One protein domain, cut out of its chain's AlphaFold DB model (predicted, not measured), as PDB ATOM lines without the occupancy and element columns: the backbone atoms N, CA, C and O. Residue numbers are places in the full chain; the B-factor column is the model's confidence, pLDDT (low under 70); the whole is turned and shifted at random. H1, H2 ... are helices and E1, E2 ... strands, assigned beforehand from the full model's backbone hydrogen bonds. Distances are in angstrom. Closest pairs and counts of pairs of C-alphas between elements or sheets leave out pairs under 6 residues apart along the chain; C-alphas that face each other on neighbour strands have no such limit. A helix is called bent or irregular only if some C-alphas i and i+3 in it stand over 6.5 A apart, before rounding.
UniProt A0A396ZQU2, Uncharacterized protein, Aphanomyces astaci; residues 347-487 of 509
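What this domain is: This is residues 347 to 487 of the 509 residues of an uncharacterized protein of Aphanomyces astaci (UniProt A0A396ZQU2). A small three-stranded sheet has helices H1b and H5 packed on one face, making two layers, and H6 folds back along H5 as a helical hairpin. H1 is bent, and its arm H1a only grazes the sheet. The printed part has 141 residues, with six named helices and three strands in the order H1 H2 E1 E2 E3 H3 H4 H5 H6; the sheet, E1 E3 E2, is mixed, and so is the class. It is compact and rounded, with a radius of gyration of the C-alphas of 14.2 A and spans of 36 by 33 by 29 A.

Where its parts are: E1, residues 385 to 392, is 19.3 A long and bends by 50 degrees at 388; E3 is 412 to 418, 19.5 A, and E2 400 to 404. H1, residues 347 to 367, was assigned as one helix by its hydrogen bonds but is bent: C-alphas 356 and 359 are 7.4 A apart. H1a, 347 to 356, begins at C-alpha (162.900, 186.856, 147.331); H1b is 359 to 367. H5, 438 to 451, is 20.1 A long; H6, 462 to 474, 18.2 A, ends at C-alpha (143.883, 162.699, 135.585). H2 is 375 to 382, H3 422 to 425, H4 429 to 432.

How they stand to each other: E3 is parallel to E1 (N 390 and O 415, 3.0 A) and antiparallel to E2, a hairpin with N 403 and O 414 at 2.9 A. H5, the hub, lies over E2 at a height over the sheet of 9.0 A, and H1b on the same face at 9.9 A. Closest C-alphas are Leu 364 and Met 442, 6.2 A, where H1b touches H5; Ile 448 and Ala 464, 4.7 A, where H6 touches H5 at a shallow tilt of 21 degrees, opposite ways; Leu 380 and Ala 450, 7.0 A, where H2 only just touches H5 with 3 pairs within 8 A; Val 423 and Ala 472, 5.6 A, for H3 and H6; Pro 359 and Arg 429, 5.9 A, for H4 and H1b. In H1a, H1b, H2, H5 and H6 every O i to N i+4 pair is within hydrogen-bond range; H3 and H4 are too short for one.

The domain as a whole: The C-alphas farthest apart, of Gly 408 and Gln 434, are 40.9 A apart. The printed part has no cut and no long link. Mean pLDDT of the printed part is 75.3; 41 residues are under 70, among them 347 to 354 and 478 to 487.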
ATOM      1  N   THR A 347     162.949 188.117 146.565       32.81
ATOM      2  CA  THR A 347     162.900 186.856 147.331       32.81
ATOM      3  C   THR A 347     161.473 186.322 147.472       32.81
ATOM      4  O   THR A 347     161.274 185.112 147.430       32.81
ATOM      5  N   LEU A 348     160.470 187.212 147.514       42.62
ATOM      6  CA  LEU A 348     159.066 186.858 147.722       42.62
ATOM      7  C   LEU A 348     158.510 185.865 146.690       42.62
ATOM      8  O   LEU A 348     157.598 185.124 147.035       42.62
ATOM      9  N   LEU A 349     159.029 185.796 145.455       46.97
ATOM     10  CA  LEU A 349     158.567 184.770 144.506       46.97
ATOM     11  C   LEU A 349     159.103 183.381 144.872       46.97
ATOM     12  O   LEU A 349     158.344 182.421 144.822       46.97
ATOM     13  N   ALA A 350     160.369 183.266 145.282       48.56
ATOM     14  CA  ALA A 350     160.920 182.001 145.764       48.56
ATOM     15  C   ALA A 350     160.216 181.557 147.057       48.56
ATOM     16  O   ALA A 350     159.835 180.395 147.169       48.56
ATOM     17  N   ASP A 351     159.955 182.493 147.975       53.97
ATOM     18  CA  ASP A 351     159.235 182.232 149.225       53.97
ATOM     19  C   ASP A 351     157.771 181.817 148.967       53.97
ATOM     20  O   ASP A 351     157.287 180.848 149.551       53.97
ATOM     21  N   VAL A 352     157.063 182.488 148.047       58.22
ATOM     22  CA  VAL A 352     155.683 182.127 147.666       58.22
ATOM     23  C   VAL A 352     155.646 180.801 146.912       58.22
ATOM     24  O   VAL A 352     154.776 179.991 147.200       58.22
ATOM     25  N   MET A 353     156.595 180.506 146.015       60.81
ATOM     26  CA  MET A 353     156.653 179.192 145.352       60.81
ATOM     27  C   MET A 353     156.975 178.081 146.355       60.81
ATOM     28  O   MET A 353     156.346 177.023 146.328       60.81
ATOM     29  N   ALA A 354     157.880 178.332 147.301       66.38
ATOM     30  CA  ALA A 354     158.143 177.410 148.396       66.38
ATOM     31  C   ALA A 354     156.890 177.166 149.256       66.38
ATOM     32  O   ALA A 354     156.669 176.031 149.659       66.38
ATOM     33  N   LEU A 355     156.048 178.180 149.498       71.94
ATOM     34  CA  LEU A 355     154.787 178.052 150.246       71.94
ATOM     35  C   LEU A 355     153.669 177.349 149.454       71.94
ATOM     36  O   LEU A 355     153.001 176.473 150.004       71.94
ATOM     37  N   GLU A 356     153.477 177.694 148.179       76.81
ATOM     38  CA  GLU A 356     152.477 177.095 147.280       76.81
ATOM     39  C   GLU A 356     152.741 175.603 147.035       76.81
ATOM     40  O   GLU A 356     151.810 174.800 146.990       76.81
ATOM     41  N   PHE A 357     154.013 175.212 146.922       82.38
ATOM     42  CA  PHE A 357     154.411 173.826 146.672       82.38
ATOM     43  C   PHE A 357     154.931 173.091 147.921       82.38
ATOM     44  O   PHE A 357     155.212 171.895 147.840       82.38
ATOM     45  N   ALA A 358     154.992 173.729 149.099       84.00
ATOM     46  CA  ALA A 358     155.373 173.070 150.358       84.00
ATOM     47  C   ALA A 358     154.579 171.777 150.645       84.00
ATOM     48  O   ALA A 358     155.220 170.788 151.013       84.00
ATOM     49  N   PRO A 359     153.242 171.715 150.454       86.69
ATOM     50  CA  PRO A 359     152.480 170.482 150.666       86.69
ATOM     51  C   PRO A 359     152.904 169.350 149.719       86.69
ATOM     52  O   PRO A 359     153.074 168.214 150.163       86.69
ATOM     53  N   LEU A 360     153.151 169.665 148.444       88.06
ATOM     54  CA  LEU A 360     153.630 168.713 147.439       88.06
ATOM     55  C   LEU A 360     155.030 168.189 147.791       88.06
ATOM     56  O   LEU A 360     155.254 166.981 147.821       88.06
ATOM     57  N   LEU A 361     155.961 169.090 148.117       88.50
ATOM     58  CA  LEU A 361     157.323 168.731 148.521       88.50
ATOM     59  C   LEU A 361     157.327 167.880 149.800       88.50
ATOM     60  O   LEU A 361     158.112 166.939 149.908       88.50
ATOM     61  N   ALA A 362     156.448 168.176 150.762       85.44
ATOM     62  CA  ALA A 362     156.290 167.387 151.980       85.44
ATOM     63  C   ALA A 362     155.737 165.981 151.688       85.44
ATOM     64  O   ALA A 362     156.279 165.004 152.206       85.44
ATOM     65  N   GLN A 363     154.723 165.854 150.824       86.19
ATOM     66  CA  GLN A 363     154.192 164.547 150.425       86.19
ATOM     67  C   GLN A 363     155.221 163.720 149.646       86.19
ATOM     68  O   GLN A 363     155.382 162.539 149.946       86.19
ATOM     69  N   LEU A 364     155.964 164.319 148.709       86.62
ATOM     70  CA  LEU A 364     157.041 163.629 147.992       86.62
ATOM     71  C   LEU A 364     158.133 163.144 148.956       86.62
ATOM     72  O   LEU A 364     158.501 161.975 148.903       86.62
ATOM     73  N   ARG A 365     158.590 163.989 149.894       86.50
ATOM     74  CA  ARG A 365     159.549 163.589 150.947       86.50
ATOM     75  C   ARG A 365     159.023 162.450 151.823       86.50
ATOM     76  O   ARG A 365     159.804 161.584 152.186       86.50
ATOM     77  N   ALA A 366     157.729 162.436 152.143       82.62
ATOM     78  CA  ALA A 366     157.120 161.367 152.932       82.62
ATOM     79  C   ALA A 366     157.009 160.040 152.158       82.62
ATOM     80  O   ALA A 366     157.157 158.982 152.760       82.62
ATOM     81  N   HIS A 367     156.770 160.078 150.841       82.12
ATOM     82  CA  HIS A 367     156.704 158.872 150.004       82.12
ATOM     83  C   HIS A 367     158.098 158.327 149.647       82.12
ATOM     84  O   HIS A 367     158.263 157.113 149.522       82.12
ATOM     85  N   VAL A 368     159.114 159.188 149.530       77.38
ATOM     86  CA  VAL A 368     160.519 158.785 149.368       77.38
ATOM     87  C   VAL A 368     160.990 158.054 150.632       77.38
ATOM     88  O   VAL A 368     161.302 158.662 151.650       77.38
ATOM     89  N   GLY A 369     161.031 156.722 150.556       65.19
ATOM     90  CA  GLY A 369     161.373 155.840 151.680       65.19
ATOM     91  C   GLY A 369     160.174 155.258 152.445       65.19
ATOM     92  O   GLY A 369     160.386 154.534 153.415       65.19
ATOM     93  N   ALA A 370     158.931 155.511 152.016       69.50
ATOM     94  CA  ALA A 370     157.747 154.916 152.638       69.50
ATOM     95  C   ALA A 370     157.668 153.389 152.445       69.50
ATOM     96  O   ALA A 370     157.888 152.861 151.347       69.50
ATOM     97  N   ALA A 371     157.249 152.688 153.504       56.94
ATOM     98  CA  ALA A 371     157.021 151.240 153.499       56.94
ATOM     99  C   ALA A 371     155.875 150.796 152.562       56.94
ATOM    100  O   ALA A 371     155.856 149.642 152.141       56.94
ATOM    101  N   ASP A 372     154.985 151.719 152.184       62.72
ATOM    102  CA  ASP A 372     153.798 151.447 151.360       62.72
ATOM    103  C   ASP A 372     153.999 151.758 149.860       62.72
ATOM    104  O   ASP A 372     153.071 151.634 149.058       62.72
ATOM    105  N   MET A 373     155.208 152.155 149.437       67.25
ATOM    106  CA  MET A 373     155.523 152.292 148.006       67.25
ATOM    107  C   MET A 373     155.401 150.947 147.259       67.25
ATOM    108  O   MET A 373     155.749 149.904 147.812       67.25
ATOM    109  N   PRO A 374     155.042 150.944 145.957       74.12
ATOM    110  CA  PRO A 374     155.044 149.720 145.157       74.12
ATOM    111  C   PRO A 374     156.410 148.999 145.188       74.12
ATOM    112  O   PRO A 374     157.442 149.665 145.059       74.12
ATOM    113  N   PRO A 375     156.469 147.652 145.245       72.62
ATOM    114  CA  PRO A 375     157.731 146.906 145.394       72.62
ATOM    115  C   PRO A 375     158.777 147.134 144.289       72.62
ATOM    116  O   PRO A 375     159.957 146.821 144.460       72.62
ATOM    117  N   THR A 376     158.359 147.631 143.124       69.38
ATOM    118  CA  THR A 376     159.249 148.036 142.023       69.38
ATOM    119  C   THR A 376     159.920 149.381 142.318       69.38
ATOM    120  O   THR A 376     161.116 149.537 142.091       69.38
ATOM    121  N   MET A 377     159.169 150.321 142.897       69.38
ATOM    122  CA  MET A 377     159.651 151.641 143.313       69.38
ATOM    123  C   MET A 377     160.590 151.529 144.510       69.38
ATOM    124  O   MET A 377     161.678 152.095 144.487       69.38
ATOM    125  N   GLN A 378     160.227 150.714 145.504       70.31
ATOM    126  CA  GLN A 378     161.095 150.420 146.645       70.31
ATOM    127  C   GLN A 378     162.464 149.895 146.201       70.31
ATOM    128  O   GLN A 378     163.478 150.344 146.716       70.31
ATOM    129  N   ARG A 379     162.519 149.013 145.193       69.31
ATOM    130  CA  ARG A 379     163.791 148.522 144.632       69.31
ATOM    131  C   ARG A 379     164.595 149.603 143.905       69.31
ATOM    132  O   ARG A 379     165.811 149.640 144.060       69.31
ATOM    133  N   LEU A 380     163.941 150.486 143.146       67.81
ATOM    134  CA  LEU A 380     164.605 151.588 142.434       67.81
ATOM    135  C   LEU A 380     165.201 152.635 143.388       67.81
ATOM    136  O   LEU A 380     166.304 153.118 143.144       67.81
ATOM    137  N   PHE A 381     164.503 152.949 144.483       69.88
ATOM    138  CA  PHE A 381     164.960 153.909 145.494       69.88
ATOM    139  C   PHE A 381     165.832 153.284 146.598       69.88
ATOM    140  O   PHE A 381     166.635 153.986 147.199       69.88
ATOM    141  N   ALA A 382     165.790 151.966 146.823       63.12
ATOM    142  CA  ALA A 382     166.755 151.286 147.701       63.12
ATOM    143  C   ALA A 382     168.188 151.294 147.135       63.12
ATOM    144  O   ALA A 382     169.148 151.212 147.896       63.12
ATOM    145  N   ALA A 383     168.337 151.406 145.810       60.59
ATOM    146  CA  ALA A 383     169.628 151.522 145.131       60.59
ATOM    147  C   ALA A 383     170.106 152.978 144.941       60.59
ATOM    148  O   ALA A 383     171.184 153.188 144.393       60.59
ATOM    149  N   LYS A 384     169.307 153.984 145.331       65.88
ATOM    150  CA  LYS A 384     169.582 155.412 145.091       65.88
ATOM    151  C   LYS A 384     169.149 156.260 146.283       65.88
ATOM    152  O   LYS A 384     167.959 156.470 146.507       65.88
ATOM    153  N   THR A 385     170.111 156.800 147.022       70.94
ATOM    154  CA  THR A 385     169.835 157.621 148.207       70.94
ATOM    155  C   THR A 385     169.388 159.015 147.781       70.94
ATOM    156  O   THR A 385     170.202 159.810 147.316       70.94
ATOM    157  N   VAL A 386     168.106 159.340 147.955       77.75
ATOM    158  CA  VAL A 386     167.593 160.698 147.714       77.75
ATOM    159  C   VAL A 386     167.978 161.587 148.896       77.75
ATOM    160  O   VAL A 386     167.383 161.494 149.966       77.75
ATOM    161  N   ALA A 387     168.981 162.444 148.715       76.88
ATOM    162  CA  ALA A 387     169.475 163.339 149.760       76.88
ATOM    163  C   ALA A 387     168.523 164.511 150.036       76.88
ATOM    164  O   ALA A 387     168.410 164.966 151.174       76.88
ATOM    165  N   ARG A 388     167.852 165.018 148.995       80.75
ATOM    166  CA  ARG A 388     166.953 166.175 149.083       80.75
ATOM    167  C   ARG A 388     165.887 166.165 147.988       80.75
ATOM    168  O   ARG A 388     166.067 165.563 146.931       80.75
ATOM    169  N   VAL A 389     164.778 166.845 148.276       85.00
ATOM    170  CA  VAL A 389     163.692 167.131 147.327       85.00
ATOM    171  C   VAL A 389     163.587 168.648 147.214       85.00
ATOM    172  O   VAL A 389     163.246 169.301 148.208       85.00
ATOM    173  N   GLU A 390     163.903 169.193 146.042       83.75
ATOM    174  CA  GLU A 390     164.003 170.637 145.785       83.75
ATOM    175  C   GLU A 390     163.040 171.096 144.687       83.75
ATOM    176  O   GLU A 390     162.631 170.322 143.822       83.75
ATOM    177  N   LEU A 391     162.656 172.372 144.756       80.44
ATOM    178  CA  LEU A 391     161.791 173.031 143.784       80.44
ATOM    179  C   LEU A 391     162.669 173.815 142.801       80.44
ATOM    180  O   LEU A 391     163.474 174.636 143.231       80.44
ATOM    181  N   ASP A 392     162.509 173.574 141.502       77.94
ATOM    182  CA  ASP A 392     163.379 174.107 140.447       77.94
ATOM    183  C   ASP A 392     162.553 174.934 139.434       77.94
ATOM    184  O   ASP A 392     161.413 174.586 139.110       77.94
ATOM    185  N   ASP A 393     163.103 176.062 138.967       66.06
ATOM    186  CA  ASP A 393     162.459 177.017 138.048       66.06
ATOM    187  C   ASP A 393     162.810 176.805 136.563       66.06
ATOM    188  O   ASP A 393     162.373 177.565 135.682       66.06
ATOM    189  N   THR A 394     163.568 175.747 136.274       72.00
ATOM    190  CA  THR A 394     163.901 175.300 134.922       72.00
ATOM    191  C   THR A 394     162.628 174.965 134.137       72.00
ATOM    192  O   THR A 394     161.766 174.213 134.590       72.00
ATOM    193  N   ALA A 395     162.512 175.511 132.924       69.00
ATOM    194  CA  ALA A 395     161.499 175.072 131.969       69.00
ATOM    195  C   ALA A 395     161.959 173.765 131.316       69.00
ATOM    196  O   ALA A 395     163.006 173.733 130.673       69.00
ATOM    197  N   THR A 396     161.168 172.709 131.469       74.19
ATOM    198  CA  THR A 396     161.429 171.393 130.881       74.19
ATOM    199  C   THR A 396     160.112 170.673 130.561       74.19
ATOM    200  O   THR A 396     159.055 171.059 131.062       74.19
ATOM    201  N   ASP A 397     160.179 169.653 129.706       75.62
ATOM    202  CA  ASP A 397     159.116 168.691 129.402       75.62
ATOM    203  C   ASP A 397     158.913 167.640 130.512       75.62
ATOM    204  O   ASP A 397     157.913 166.926 130.499       75.62
ATOM    205  N   ALA A 398     159.824 167.540 131.486       83.25
ATOM    206  CA  ALA A 398     159.670 166.669 132.649       83.25
ATOM    207  C   ALA A 398     158.945 167.371 133.820       83.25
ATOM    208  O   ALA A 398     159.323 168.480 134.188       83.25
ATOM    209  N   PRO A 399     157.978 166.734 134.509       85.75
ATOM    210  CA  PRO A 399     157.446 167.268 135.767       85.75
ATOM    211  C   PRO A 399     158.448 167.152 136.924       85.75
ATOM    212  O   PRO A 399     158.524 168.019 137.792       85.75
ATOM    213  N   VAL A 400     159.235 166.080 136.937       90.06
ATOM    214  CA  VAL A 400     160.229 165.779 137.971       90.06
ATOM    215  C   VAL A 400     161.421 165.050 137.352       90.06
ATOM    216  O   VAL A 400     161.270 164.367 136.336       90.06
ATOM    217  N   ALA A 401     162.593 165.175 137.969       88.00
ATOM    218  CA  ALA A 401     163.806 164.457 137.578       88.00
ATOM    219  C   ALA A 401     164.596 164.001 138.805       88.00
ATOM    220  O   ALA A 401     164.601 164.673 139.836       88.00
ATOM    221  N   LEU A 402     165.292 162.870 138.682       86.25
ATOM    222  CA  LEU A 402     166.199 162.361 139.709       86.25
ATOM    223  C   LEU A 402     167.653 162.571 139.261       86.25
ATOM    224  O   LEU A 402     168.185 161.774 138.487       86.25
ATOM    225  N   MET A 403     168.294 163.641 139.725       85.06
ATOM    226  CA  MET A 403     169.638 164.049 139.298       85.06
ATOM    227  C   MET A 403     170.712 163.551 140.279       85.06
ATOM    228  O   MET A 403     170.476 163.615 141.481       85.06
ATOM    229  N   PRO A 404     171.880 163.056 139.831       80.62
ATOM    230  CA  PRO A 404     172.974 162.712 140.741       80.62
ATOM    231  C   PRO A 404     173.527 163.979 141.407       80.62
ATOM    232  O   PRO A 404     173.663 165.010 140.741       80.62
ATOM    233  N   THR A 405     173.878 163.926 142.696       72.81
ATOM    234  CA  THR A 405     174.564 165.066 143.326       72.81
ATOM    235  C   THR A 405     176.013 165.130 142.841       72.81
ATOM    236  O   THR A 405     176.676 164.109 142.644       72.81
ATOM    237  N   GLY A 406     176.529 166.343 142.617       62.72
ATOM    238  CA  GLY A 406     177.859 166.572 142.028       62.72
ATOM    239  C   GLY A 406     179.047 166.133 142.898       62.72
ATOM    240  O   GLY A 406     180.195 166.301 142.497       62.72
ATOM    241  N   ASP A 407     178.787 165.548 144.069       61.59
ATOM    242  CA  ASP A 407     179.754 165.242 145.130       61.59
ATOM    243  C   ASP A 407     180.613 163.991 144.852       61.59
ATOM    244  O   ASP A 407     181.298 163.480 145.741       61.59
ATOM    245  N   GLY A 408     180.537 163.435 143.638       56.19
ATOM    246  CA  GLY A 408     181.299 162.256 143.203       56.19
ATOM    247  C   GLY A 408     180.854 160.920 143.816       56.19
ATOM    248  O   GLY A 408     181.441 159.883 143.508       56.19
ATOM    249  N   ARG A 409     179.816 160.909 144.662       59.66
ATOM    250  CA  ARG A 409     179.214 159.692 145.229       59.66
ATOM    251  C   ARG A 409     178.063 159.231 144.335       59.66
ATOM    252  O   ARG A 409     176.952 159.730 144.467       59.66
ATOM    253  N   GLY A 410     178.335 158.276 143.444       60.44
ATOM    254  CA  GLY A 410     177.421 157.860 142.364       60.44
ATOM    255  C   GLY A 410     176.030 157.350 142.776       60.44
ATOM    256  O   GLY A 410     175.153 157.258 141.921       60.44
ATOM    257  N   ASP A 411     175.816 157.068 144.063       69.38
ATOM    258  CA  ASP A 411     174.562 156.529 144.606       69.38
ATOM    259  C   ASP A 411     173.685 157.593 145.301       69.38
ATOM    260  O   ASP A 411     172.632 157.258 145.851       69.38
ATOM    261  N   VAL A 412     174.104 158.867 145.310       76.12
ATOM    262  CA  VAL A 412     173.379 159.981 145.946       76.12
ATOM    263  C   VAL A 412     172.699 160.851 144.891       76.12
ATOM    264  O   VAL A 412     173.322 161.301 143.930       76.12
ATOM    265  N   PHE A 413     171.403 161.092 145.078       81.94
ATOM    266  CA  PHE A 413     170.545 161.783 144.122       81.94
ATOM    267  C   PHE A 413     169.704 162.884 144.781       81.94
ATOM    268  O   PHE A 413     169.412 162.869 145.975       81.94
ATOM    269  N   GLU A 414     169.265 163.824 143.961       85.94
ATOM    270  CA  GLU A 414     168.342 164.904 144.266       85.94
ATOM    271  C   GLU A 414     167.077 164.727 143.425       85.94
ATOM    272  O   GLU A 414     167.151 164.547 142.207       85.94
ATOM    273  N   LEU A 415     165.913 164.788 144.070       87.94
ATOM    274  CA  LEU A 415     164.631 164.828 143.376       87.94
ATOM    275  C   LEU A 415     164.277 166.291 143.087       87.94
ATOM    276  O   LEU A 415     163.867 167.025 143.988       87.94
ATOM    277  N   GLN A 416     164.433 166.698 141.832       89.12
ATOM    278  CA  GLN A 416     164.068 168.026 141.354       89.12
ATOM    279  C   GLN A 416     162.600 168.047 140.923       89.12
ATOM    280  O   GLN A 416     162.147 167.165 140.189       89.12
ATOM    281  N   VAL A 417     161.862 169.058 141.383       86.88
ATOM    282  CA  VAL A 417     160.433 169.255 141.113       86.88
ATOM    283  C   VAL A 417     160.247 170.557 140.340       86.88
ATOM    284  O   VAL A 417     160.423 171.645 140.888       86.88
ATOM    285  N   PHE A 418     159.893 170.455 139.059       87.19
ATOM    286  CA  PHE A 418     159.832 171.606 138.157       87.19
ATOM    287  C   PHE A 418     158.457 172.268 138.237       87.19
ATOM    288  O   PHE A 418     157.519 171.871 137.545       87.19
ATOM    289  N   TRP A 419     158.318 173.298 139.079       78.50
ATOM    290  CA  TRP A 419     157.020 173.936 139.370       78.50
ATOM    291  C   TRP A 419     156.324 174.521 138.134       78.50
ATOM    292  O   TRP A 419     155.103 174.670 138.104       78.50
ATOM    293  N   ARG A 420     157.106 174.828 137.095       72.94
ATOM    294  CA  ARG A 420     156.625 175.346 135.812       72.94
ATOM    295  C   ARG A 420     156.034 174.279 134.902       72.94
ATOM    296  O   ARG A 420     155.398 174.626 133.915       72.94
ATOM    297  N   HIS A 421     156.235 172.998 135.174       80.94
ATOM    298  CA  HIS A 421     155.608 171.959 134.374       80.94
ATOM    299  C   HIS A 421     154.103 171.886 134.726       80.94
ATOM    300  O   HIS A 421     153.786 171.730 135.906       80.94
ATOM    301  N   PRO A 422     153.151 171.954 133.769       74.88
ATOM    302  CA  PRO A 422     151.718 172.108 134.075       74.88
ATOM    303  C   PRO A 422     151.122 171.039 135.002       74.88
ATOM    304  O   PRO A 422     150.285 171.342 135.846       74.88
ATOM    305  N   VAL A 423     151.615 169.798 134.913       83.25
ATOM    306  CA  VAL A 423     151.292 168.719 135.866       83.25
ATOM    307  C   VAL A 423     151.684 169.048 137.313       83.25
ATOM    308  O   VAL A 423     150.913 168.759 138.217       83.25
ATOM    309  N   VAL A 424     152.862 169.632 137.551       85.75
ATOM    310  CA  VAL A 424     153.305 170.023 138.903       85.75
ATOM    311  C   VAL A 424     152.522 171.240 139.360       85.75
ATOM    312  O   VAL A 424     152.077 171.301 140.500       85.75
ATOM    313  N   PHE A 425     152.304 172.183 138.447       81.50
ATOM    314  CA  PHE A 425     151.544 173.395 138.695       81.50
ATOM    315  C   PHE A 425     150.111 173.110 139.189       81.50
ATOM    316  O   PHE A 425     149.640 173.744 140.134       81.50
ATOM    317  N   ALA A 426     149.446 172.106 138.607       80.94
ATOM    318  CA  ALA A 426     148.129 171.622 139.032       80.94
ATOM    319  C   ALA A 426     148.116 170.956 140.429       80.94
ATOM    320  O   ALA A 426     147.048 170.629 140.936       80.94
ATOM    321  N   LEU A 427     149.280 170.763 141.061       83.62
ATOM    322  CA  LEU A 427     149.458 170.166 142.391       83.62
ATOM    323  C   LEU A 427     149.884 171.192 143.457       83.62
ATOM    324  O   LEU A 427     150.402 170.819 144.512       83.62
ATOM    325  N   ARG A 428     149.665 172.486 143.191       81.06
ATOM    326  CA  ARG A 428     149.758 173.559 144.194       81.06
ATOM    327  C   ARG A 428     148.823 173.298 145.384       81.06
ATOM    328  O   ARG A 428     147.821 172.591 145.258       81.06
ATOM    329  N   ARG A 429     149.146 173.912 146.524       68.69
ATOM    330  CA  ARG A 429     148.499 173.767 147.839       68.69
ATOM    331  C   ARG A 429     146.990 173.513 147.795       68.69
ATOM    332  O   ARG A 429     146.544 172.493 148.314       68.69
ATOM    333  N   ASP A 430     146.226 174.421 147.197       69.19
ATOM    334  CA  ASP A 430     144.760 174.386 147.270       69.19
ATOM    335  C   ASP A 430     144.140 173.253 146.436       69.19
ATOM    336  O   ASP A 430     143.066 172.759 146.774       69.19
ATOM    337  N   GLU A 431     144.824 172.790 145.387       74.12
ATOM    338  CA  GLU A 431     144.355 171.720 144.493       74.12
ATOM    339  C   GLU A 431     144.734 170.330 145.027       74.12
ATOM    340  O   GLU A 431     143.942 169.390 144.969       74.12
ATOM    341  N   LEU A 432     145.933 170.194 145.613       78.50
ATOM    342  CA  LEU A 432     146.462 168.917 146.113       78.50
ATOM    343  C   LEU A 432     145.549 168.273 147.172       78.50
ATOM    344  O   LEU A 432     145.437 167.049 147.237       78.50
ATOM    345  N   HIS A 433     144.881 169.093 147.989       75.88
ATOM    346  CA  HIS A 433     143.929 168.642 149.009       75.88
ATOM    347  C   HIS A 433     142.560 168.214 148.451       75.88
ATOM    348  O   HIS A 433     141.797 167.576 149.173       75.88
ATOM    349  N   GLN A 434     142.244 168.545 147.195       77.75
ATOM    350  CA  GLN A 434     140.985 168.178 146.536       77.75
ATOM    351  C   GLN A 434     141.075 166.836 145.787       77.75
ATOM    352  O   GLN A 434     140.060 166.312 145.325       77.75
ATOM    353  N   LEU A 435     142.276 166.260 145.661       80.62
ATOM    354  CA  LEU A 435     142.484 164.992 144.966       80.62
ATOM    355  C   LEU A 435     141.942 163.799 145.773       80.62
ATOM    356  O   LEU A 435     142.235 163.687 146.965       80.62
ATOM    357  N   PRO A 436     141.236 162.845 145.135       76.31
ATOM    358  CA  PRO A 436     140.727 161.655 145.817       76.31
ATOM    359  C   PRO A 436     141.831 160.649 146.188       76.31
ATOM    360  O   PRO A 436     141.648 159.865 147.116       76.31
ATOM    361  N   SER A 437     142.968 160.654 145.480       82.88
ATOM    362  CA  SER A 437     144.085 159.723 145.699       82.88
ATOM    363  C   SER A 437     145.464 160.383 145.497       82.88
ATOM    364  O   SER A 437     146.207 160.041 144.572       82.88
ATOM    365  N   PRO A 438     145.870 161.330 146.368       82.25
ATOM    366  CA  PRO A 438     147.135 162.059 146.213       82.25
ATOM    367  C   PRO A 438     148.368 161.136 146.206       82.25
ATOM    368  O   PRO A 438     149.312 161.384 145.458       82.25
ATOM    369  N   SER A 439     148.348 160.024 146.949       82.75
ATOM    370  CA  SER A 439     149.432 159.028 146.947       82.75
ATOM    371  C   SER A 439     149.680 158.385 145.578       82.75
ATOM    372  O   SER A 439     150.838 158.206 145.202       82.75
ATOM    373  N   ASP A 440     148.638 158.107 144.786       84.06
ATOM    374  CA  ASP A 440     148.797 157.534 143.437       84.06
ATOM    375  C   ASP A 440     149.459 158.527 142.473       84.06
ATOM    376  O   ASP A 440     150.200 158.139 141.564       84.06
ATOM    377  N   VAL A 441     149.213 159.824 142.683       87.19
ATOM    378  CA  VAL A 441     149.870 160.915 141.958       87.19
ATOM    379  C   VAL A 441     151.341 161.008 142.376       87.19
ATOM    380  O   VAL A 441     152.211 161.066 141.506       87.19
ATOM    381  N   MET A 442     151.652 160.930 143.679       88.06
ATOM    382  CA  MET A 442     153.039 160.937 144.171       88.06
ATOM    383  C   MET A 442     153.840 159.744 143.633       88.06
ATOM    384  O   MET A 442     154.961 159.915 143.156       88.06
ATOM    385  N   VAL A 443     153.258 158.541 143.647       85.75
ATOM    386  CA  VAL A 443     153.882 157.320 143.111       85.75
ATOM    387  C   VAL A 443     154.159 157.444 141.611       85.75
ATOM    388  O   VAL A 443     155.235 157.055 141.156       85.75
ATOM    389  N   GLN A 444     153.234 158.016 140.833       86.94
ATOM    390  CA  GLN A 444     153.442 158.241 139.400       86.94
ATOM    391  C   GLN A 444     154.518 159.299 139.116       86.94
ATOM    392  O   GLN A 444     155.344 159.076 138.232       86.94
ATOM    393  N   LEU A 445     154.570 160.398 139.879       89.88
ATOM    394  CA  LEU A 445     155.656 161.381 139.784       89.88
ATOM    395  C   LEU A 445     157.012 160.731 140.086       89.88
ATOM    396  O   LEU A 445     157.927 160.808 139.270       89.88
ATOM    397  N   LEU A 446     157.135 160.010 141.202       88.06
ATOM    398  CA  LEU A 446     158.363 159.282 141.533       88.06
ATOM    399  C   LEU A 446     158.734 158.263 140.440       88.06
ATOM    400  O   LEU A 446     159.916 158.072 140.157       88.06
ATOM    401  N   GLY A 447     157.746 157.626 139.800       86.06
ATOM    402  CA  GLY A 447     157.960 156.687 138.695       86.06
ATOM    403  C   GLY A 447     158.506 157.360 137.433       86.06
ATOM    404  O   GLY A 447     159.379 156.797 136.771       86.06
ATOM    405  N   ILE A 448     158.057 158.585 137.138       87.81
ATOM    406  CA  ILE A 448     158.628 159.439 136.087       87.81
ATOM    407  C   ILE A 448     160.084 159.776 136.436       87.81
ATOM    408  O   ILE A 448     160.965 159.457 135.641       87.81
ATOM    409  N   ALA A 449     160.340 160.293 137.646       87.75
ATOM    410  CA  ALA A 449     161.678 160.671 138.120       87.75
ATOM    411  C   ALA A 449     162.692 159.508 138.100       87.75
ATOM    412  O   ALA A 449     163.873 159.693 137.813       87.75
ATOM    413  N   ALA A 450     162.244 158.290 138.412       83.12
ATOM    414  CA  ALA A 450     163.086 157.099 138.350       83.12
ATOM    415  C   ALA A 450     163.380 156.664 136.901       83.12
ATOM    416  O   ALA A 450     164.462 156.140 136.632       83.12
ATOM    417  N   SER A 451     162.436 156.894 135.981       81.25
ATOM    418  CA  SER A 451     162.530 156.506 134.566       81.25
ATOM    419  C   SER A 451     163.418 157.439 133.737       81.25
ATOM    420  O   SER A 451     164.019 156.979 132.770       81.25
ATOM    421  N   ASN A 452     163.518 158.719 134.113       78.25
ATOM    422  CA  ASN A 452     164.388 159.720 133.480       78.25
ATOM    423  C   ASN A 452     165.631 160.069 134.325       78.25
ATOM    424  O   ASN A 452     166.227 161.124 134.133       78.25
ATOM    425  N   ALA A 453     166.029 159.222 135.280       80.31
ATOM    426  CA  ALA A 453     167.102 159.546 136.221       80.31
ATOM    427  C   ALA A 453     168.430 159.914 135.520       80.31
ATOM    428  O   ALA A 453     168.939 159.158 134.694       80.31
ATOM    429  N   GLY A 454     169.008 161.057 135.895       75.69
ATOM    430  CA  GLY A 454     170.167 161.675 135.240       75.69
ATOM    431  C   GLY A 454     169.820 162.607 134.074       75.69
ATOM    432  O   GLY A 454     170.694 163.348 133.625       75.69
ATOM    433  N   SER A 455     168.565 162.623 133.617       77.56
ATOM    434  CA  SER A 455     168.045 163.552 132.615       77.56
ATOM    435  C   SER A 455     167.025 164.509 133.224       77.56
ATOM    436  O   SER A 455     166.226 164.146 134.085       77.56
ATOM    437  N   ARG A 456     167.013 165.747 132.721       78.38
ATOM    438  CA  ARG A 456     165.944 166.711 133.005       78.38
ATOM    439  C   ARG A 456     164.792 166.637 132.007       78.38
ATOM    440  O   ARG A 456     163.813 167.329 132.237       78.38
ATOM    441  N   THR A 457     164.891 165.835 130.945       77.44
ATOM    442  CA  THR A 457     163.882 165.707 129.878       77.44
ATOM    443  C   THR A 457     163.193 164.338 129.894       77.44
ATOM    444  O   THR A 457     163.703 163.389 130.493       77.44
ATOM    445  N   ILE A 458     162.021 164.214 129.257       76.81
ATOM    446  CA  ILE A 458     161.287 162.938 129.106       76.81
ATOM    447  C   ILE A 458     160.994 162.548 127.653       76.81
ATOM    448  O   ILE A 458     160.488 161.449 127.436       76.81
ATOM    449  N   HIS A 459     161.313 163.399 126.673       70.06
ATOM    450  CA  HIS A 459     161.037 163.172 125.250       70.06
ATOM    451  C   HIS A 459     161.469 161.782 124.745       70.06
ATOM    452  O   HIS A 459     160.691 161.106 124.076       70.06
ATOM    453  N   ASP A 460     162.655 161.319 125.152       71.19
ATOM    454  CA  ASP A 460     163.230 160.028 124.743       71.19
ATOM    455  C   ASP A 460     162.831 158.849 125.664       71.19
ATOM    456  O   ASP A 460     163.280 157.717 125.487       71.19
ATOM    457  N   HIS A 461     161.982 159.091 126.669       77.56
ATOM    458  CA  HIS A 461     161.595 158.126 127.700       77.56
ATOM    459  C   HIS A 461     160.103 157.766 127.598       77.56
ATOM    460  O   HIS A 461     159.288 158.218 128.406       77.56
ATOM    461  N   GLU A 462     159.727 156.901 126.645       78.62
ATOM    462  CA  GLU A 462     158.323 156.538 126.348       78.62
ATOM    463  C   GLU A 462     157.472 156.207 127.589       78.62
ATOM    464  O   GLU A 462     156.330 156.655 127.705       78.62
ATOM    465  N   ALA A 463     158.016 155.448 128.548       78.56
ATOM    466  CA  ALA A 463     157.309 155.089 129.779       78.56
ATOM    467  C   ALA A 463     157.027 156.307 130.681       78.56
ATOM    468  O   ALA A 463     155.929 156.420 131.235       78.56
ATOM    469  N   ALA A 464     157.988 157.231 130.783       81.12
ATOM    470  CA  ALA A 464     157.873 158.473 131.542       81.12
ATOM    471  C   ALA A 464     156.899 159.448 130.864       81.12
ATOM    472  O   ALA A 464     156.014 159.990 131.523       81.12
ATOM    473  N   LEU A 465     156.990 159.596 129.539       81.81
ATOM    474  CA  LEU A 465     156.081 160.409 128.729       81.81
ATOM    475  C   LEU A 465     154.636 159.881 128.792       81.81
ATOM    476  O   LEU A 465     153.693 160.633 129.035       81.81
ATOM    477  N   SER A 466     154.458 158.563 128.677       84.56
ATOM    478  CA  SER A 466     153.167 157.881 128.821       84.56
ATOM    479  C   SER A 466     152.564 158.059 130.222       84.56
ATOM    480  O   SER A 466     151.357 158.282 130.355       84.56
ATOM    481  N   ALA A 467     153.387 158.011 131.277       85.12
ATOM    482  CA  ALA A 467     152.958 158.313 132.642       85.12
ATOM    483  C   ALA A 467     152.591 159.795 132.819       85.12
ATOM    484  O   ALA A 467     151.527 160.087 133.362       85.12
ATOM    485  N   CYS A 468     153.397 160.718 132.286       85.19
ATOM    486  CA  CYS A 468     153.131 162.155 132.320       85.19
ATOM    487  C   CYS A 468     151.790 162.490 131.646       85.19
ATOM    488  O   CYS A 468     150.949 163.155 132.246       85.19
ATOM    489  N   HIS A 469     151.514 161.936 130.459       85.88
ATOM    490  CA  HIS A 469     150.228 162.120 129.779       85.88
ATOM    491  C   HIS A 469     149.035 161.496 130.521       85.88
ATOM    492  O   HIS A 469     147.942 162.062 130.478       85.88
ATOM    493  N   ARG A 470     149.197 160.345 131.194       85.44
ATOM    494  CA  ARG A 470     148.131 159.786 132.052       85.44
ATOM    495  C   ARG A 470     147.828 160.714 133.224       85.44
ATOM    496  O   ARG A 470     146.660 160.988 133.488       85.44
ATOM    497  N   LEU A 471     148.870 161.215 133.880       86.56
ATOM    498  CA  LEU A 471     148.749 162.090 135.036       86.56
ATOM    499  C   LEU A 471     148.167 163.460 134.649       86.56
ATOM    500  O   LEU A 471     147.271 163.947 135.325       86.56
ATOM    501  N   ALA A 472     148.564 164.016 133.501       81.69
ATOM    502  CA  ALA A 472     147.967 165.223 132.932       81.69
ATOM    503  C   ALA A 472     146.452 165.071 132.709       81.69
ATOM    504  O   ALA A 472     145.680 165.904 133.176       81.69
ATOM    505  N   ARG A 473     146.002 163.965 132.092       84.44
ATOM    506  CA  ARG A 473     144.563 163.677 131.931       84.44
ATOM    507  C   ARG A 473     143.839 163.529 133.269       84.44
ATOM    508  O   ARG A 473     142.718 164.006 133.392       84.44
ATOM    509  N   HIS A 474     144.459 162.871 134.249       84.81
ATOM    510  CA  HIS A 474     143.883 162.699 135.585       84.81
ATOM    511  C   HIS A 474     143.704 164.039 136.318       84.81
ATOM    512  O   HIS A 474     142.695 164.233 136.988       84.81
ATOM    513  N   LEU A 475     144.637 164.975 136.129       80.94
ATOM    514  CA  LEU A 475     144.603 166.331 136.690       80.94
ATOM    515  C   LEU A 475     143.845 167.351 135.813       80.94
ATOM    516  O   LEU A 475     143.881 168.543 136.100       80.94
ATOM    517  N   GLY A 476     143.192 166.925 134.724       77.88
ATOM    518  CA  GLY A 476     142.470 167.823 133.810       77.88
ATOM    519  C   GLY A 476     143.357 168.786 133.002       77.88
ATOM    520  O   GLY A 476     142.852 169.734 132.403       77.88
ATOM    521  N   VAL A 477     144.671 168.552 132.965       78.50
ATOM    522  CA  VAL A 477     145.663 169.387 132.279       78.50
ATOM    523  C   VAL A 477     145.620 169.109 130.773       78.50
ATOM    524  O   VAL A 477     146.034 168.044 130.310       78.50
ATOM    525  N   SER A 478     145.102 170.072 130.007       66.88
ATOM    526  CA  SER A 478     144.943 169.991 128.547       66.88
ATOM    527  C   SER A 478     146.176 170.428 127.750       66.88
ATOM    528  O   SER A 478     146.336 169.994 126.610       66.88
ATOM    529  N   ASP A 479     147.038 171.258 128.340       64.19
ATOM    530  CA  ASP A 479     148.265 171.779 127.735       64.19
ATOM    531  C   ASP A 479     149.475 171.447 128.623       64.19
ATOM    532  O   ASP A 479     149.422 171.582 129.846       64.19
ATOM    533  N   LEU A 480     150.560 170.988 127.998       68.19
ATOM    534  CA  LEU A 480     151.828 170.642 128.646       68.19
ATOM    535  C   LEU A 480     152.939 171.668 128.379       68.19
ATOM    536  O   LEU A 480     154.056 171.490 128.863       68.19
ATOM    537  N   HIS A 481     152.656 172.760 127.664       68.81
ATOM    538  CA  HIS A 481     153.598 173.864 127.527       68.81
ATOM    539  C   HIS A 481     153.968 174.451 128.904       68.81
ATOM    540  O   HIS A 481     153.071 174.798 129.677       68.81
ATOM    541  N   PRO A 482     155.271 174.595 129.230       60.41
ATOM    542  CA  PRO A 482     155.703 175.089 130.531       60.41
ATOM    543  C   PRO A 482     155.073 176.430 130.901       60.41
ATOM    544  O   PRO A 482     155.152 177.414 130.158       60.41
ATOM    545  N   VAL A 483     154.512 176.469 132.106       53.22
ATOM    546  CA  VAL A 483     153.938 177.650 132.734       53.22
ATOM    547  C   VAL A 483     154.966 178.794 132.694       53.22
ATOM    548  O   VAL A 483     156.151 178.595 133.021       53.22
ATOM    549  N   PRO A 484     154.560 180.008 132.274       47.62
ATOM    550  CA  PRO A 484     155.435 181.171 132.292       47.62
ATOM    551  C   PRO A 484     156.032 181.392 133.686       47.62
ATOM    552  O   PRO A 484     155.323 181.306 134.687       47.62
ATOM    553  N   SER A 485     157.323 181.729 133.763       45.81
ATOM    554  CA  SER A 485     158.018 182.009 135.035       45.81
ATOM    555  C   SER A 485     157.372 183.141 135.850       45.81
ATOM    556  O   SER A 485     157.607 183.262 137.046       45.81
ATOM    557  N   ASN A 486     156.522 183.950 135.217       41.88
ATOM    558  CA  ASN A 486     155.772 185.041 135.818       41.88
ATOM    559  C   ASN A 486     154.280 184.728 136.065       41.88
ATOM    560  O   ASN A 486     153.540 185.661 136.359       41.88
ATOM    561  N   TYR A 487     153.807 183.476 135.966       44.66
ATOM    562  CA  TYR A 487     152.372 183.145 136.066       44.66
ATOM    563  C   TYR A 487     151.695 183.706 137.326       44.66
ATOM    564  O   TYR A 487     150.671 184.372 137.222       44.66
TER     565      TYR A 487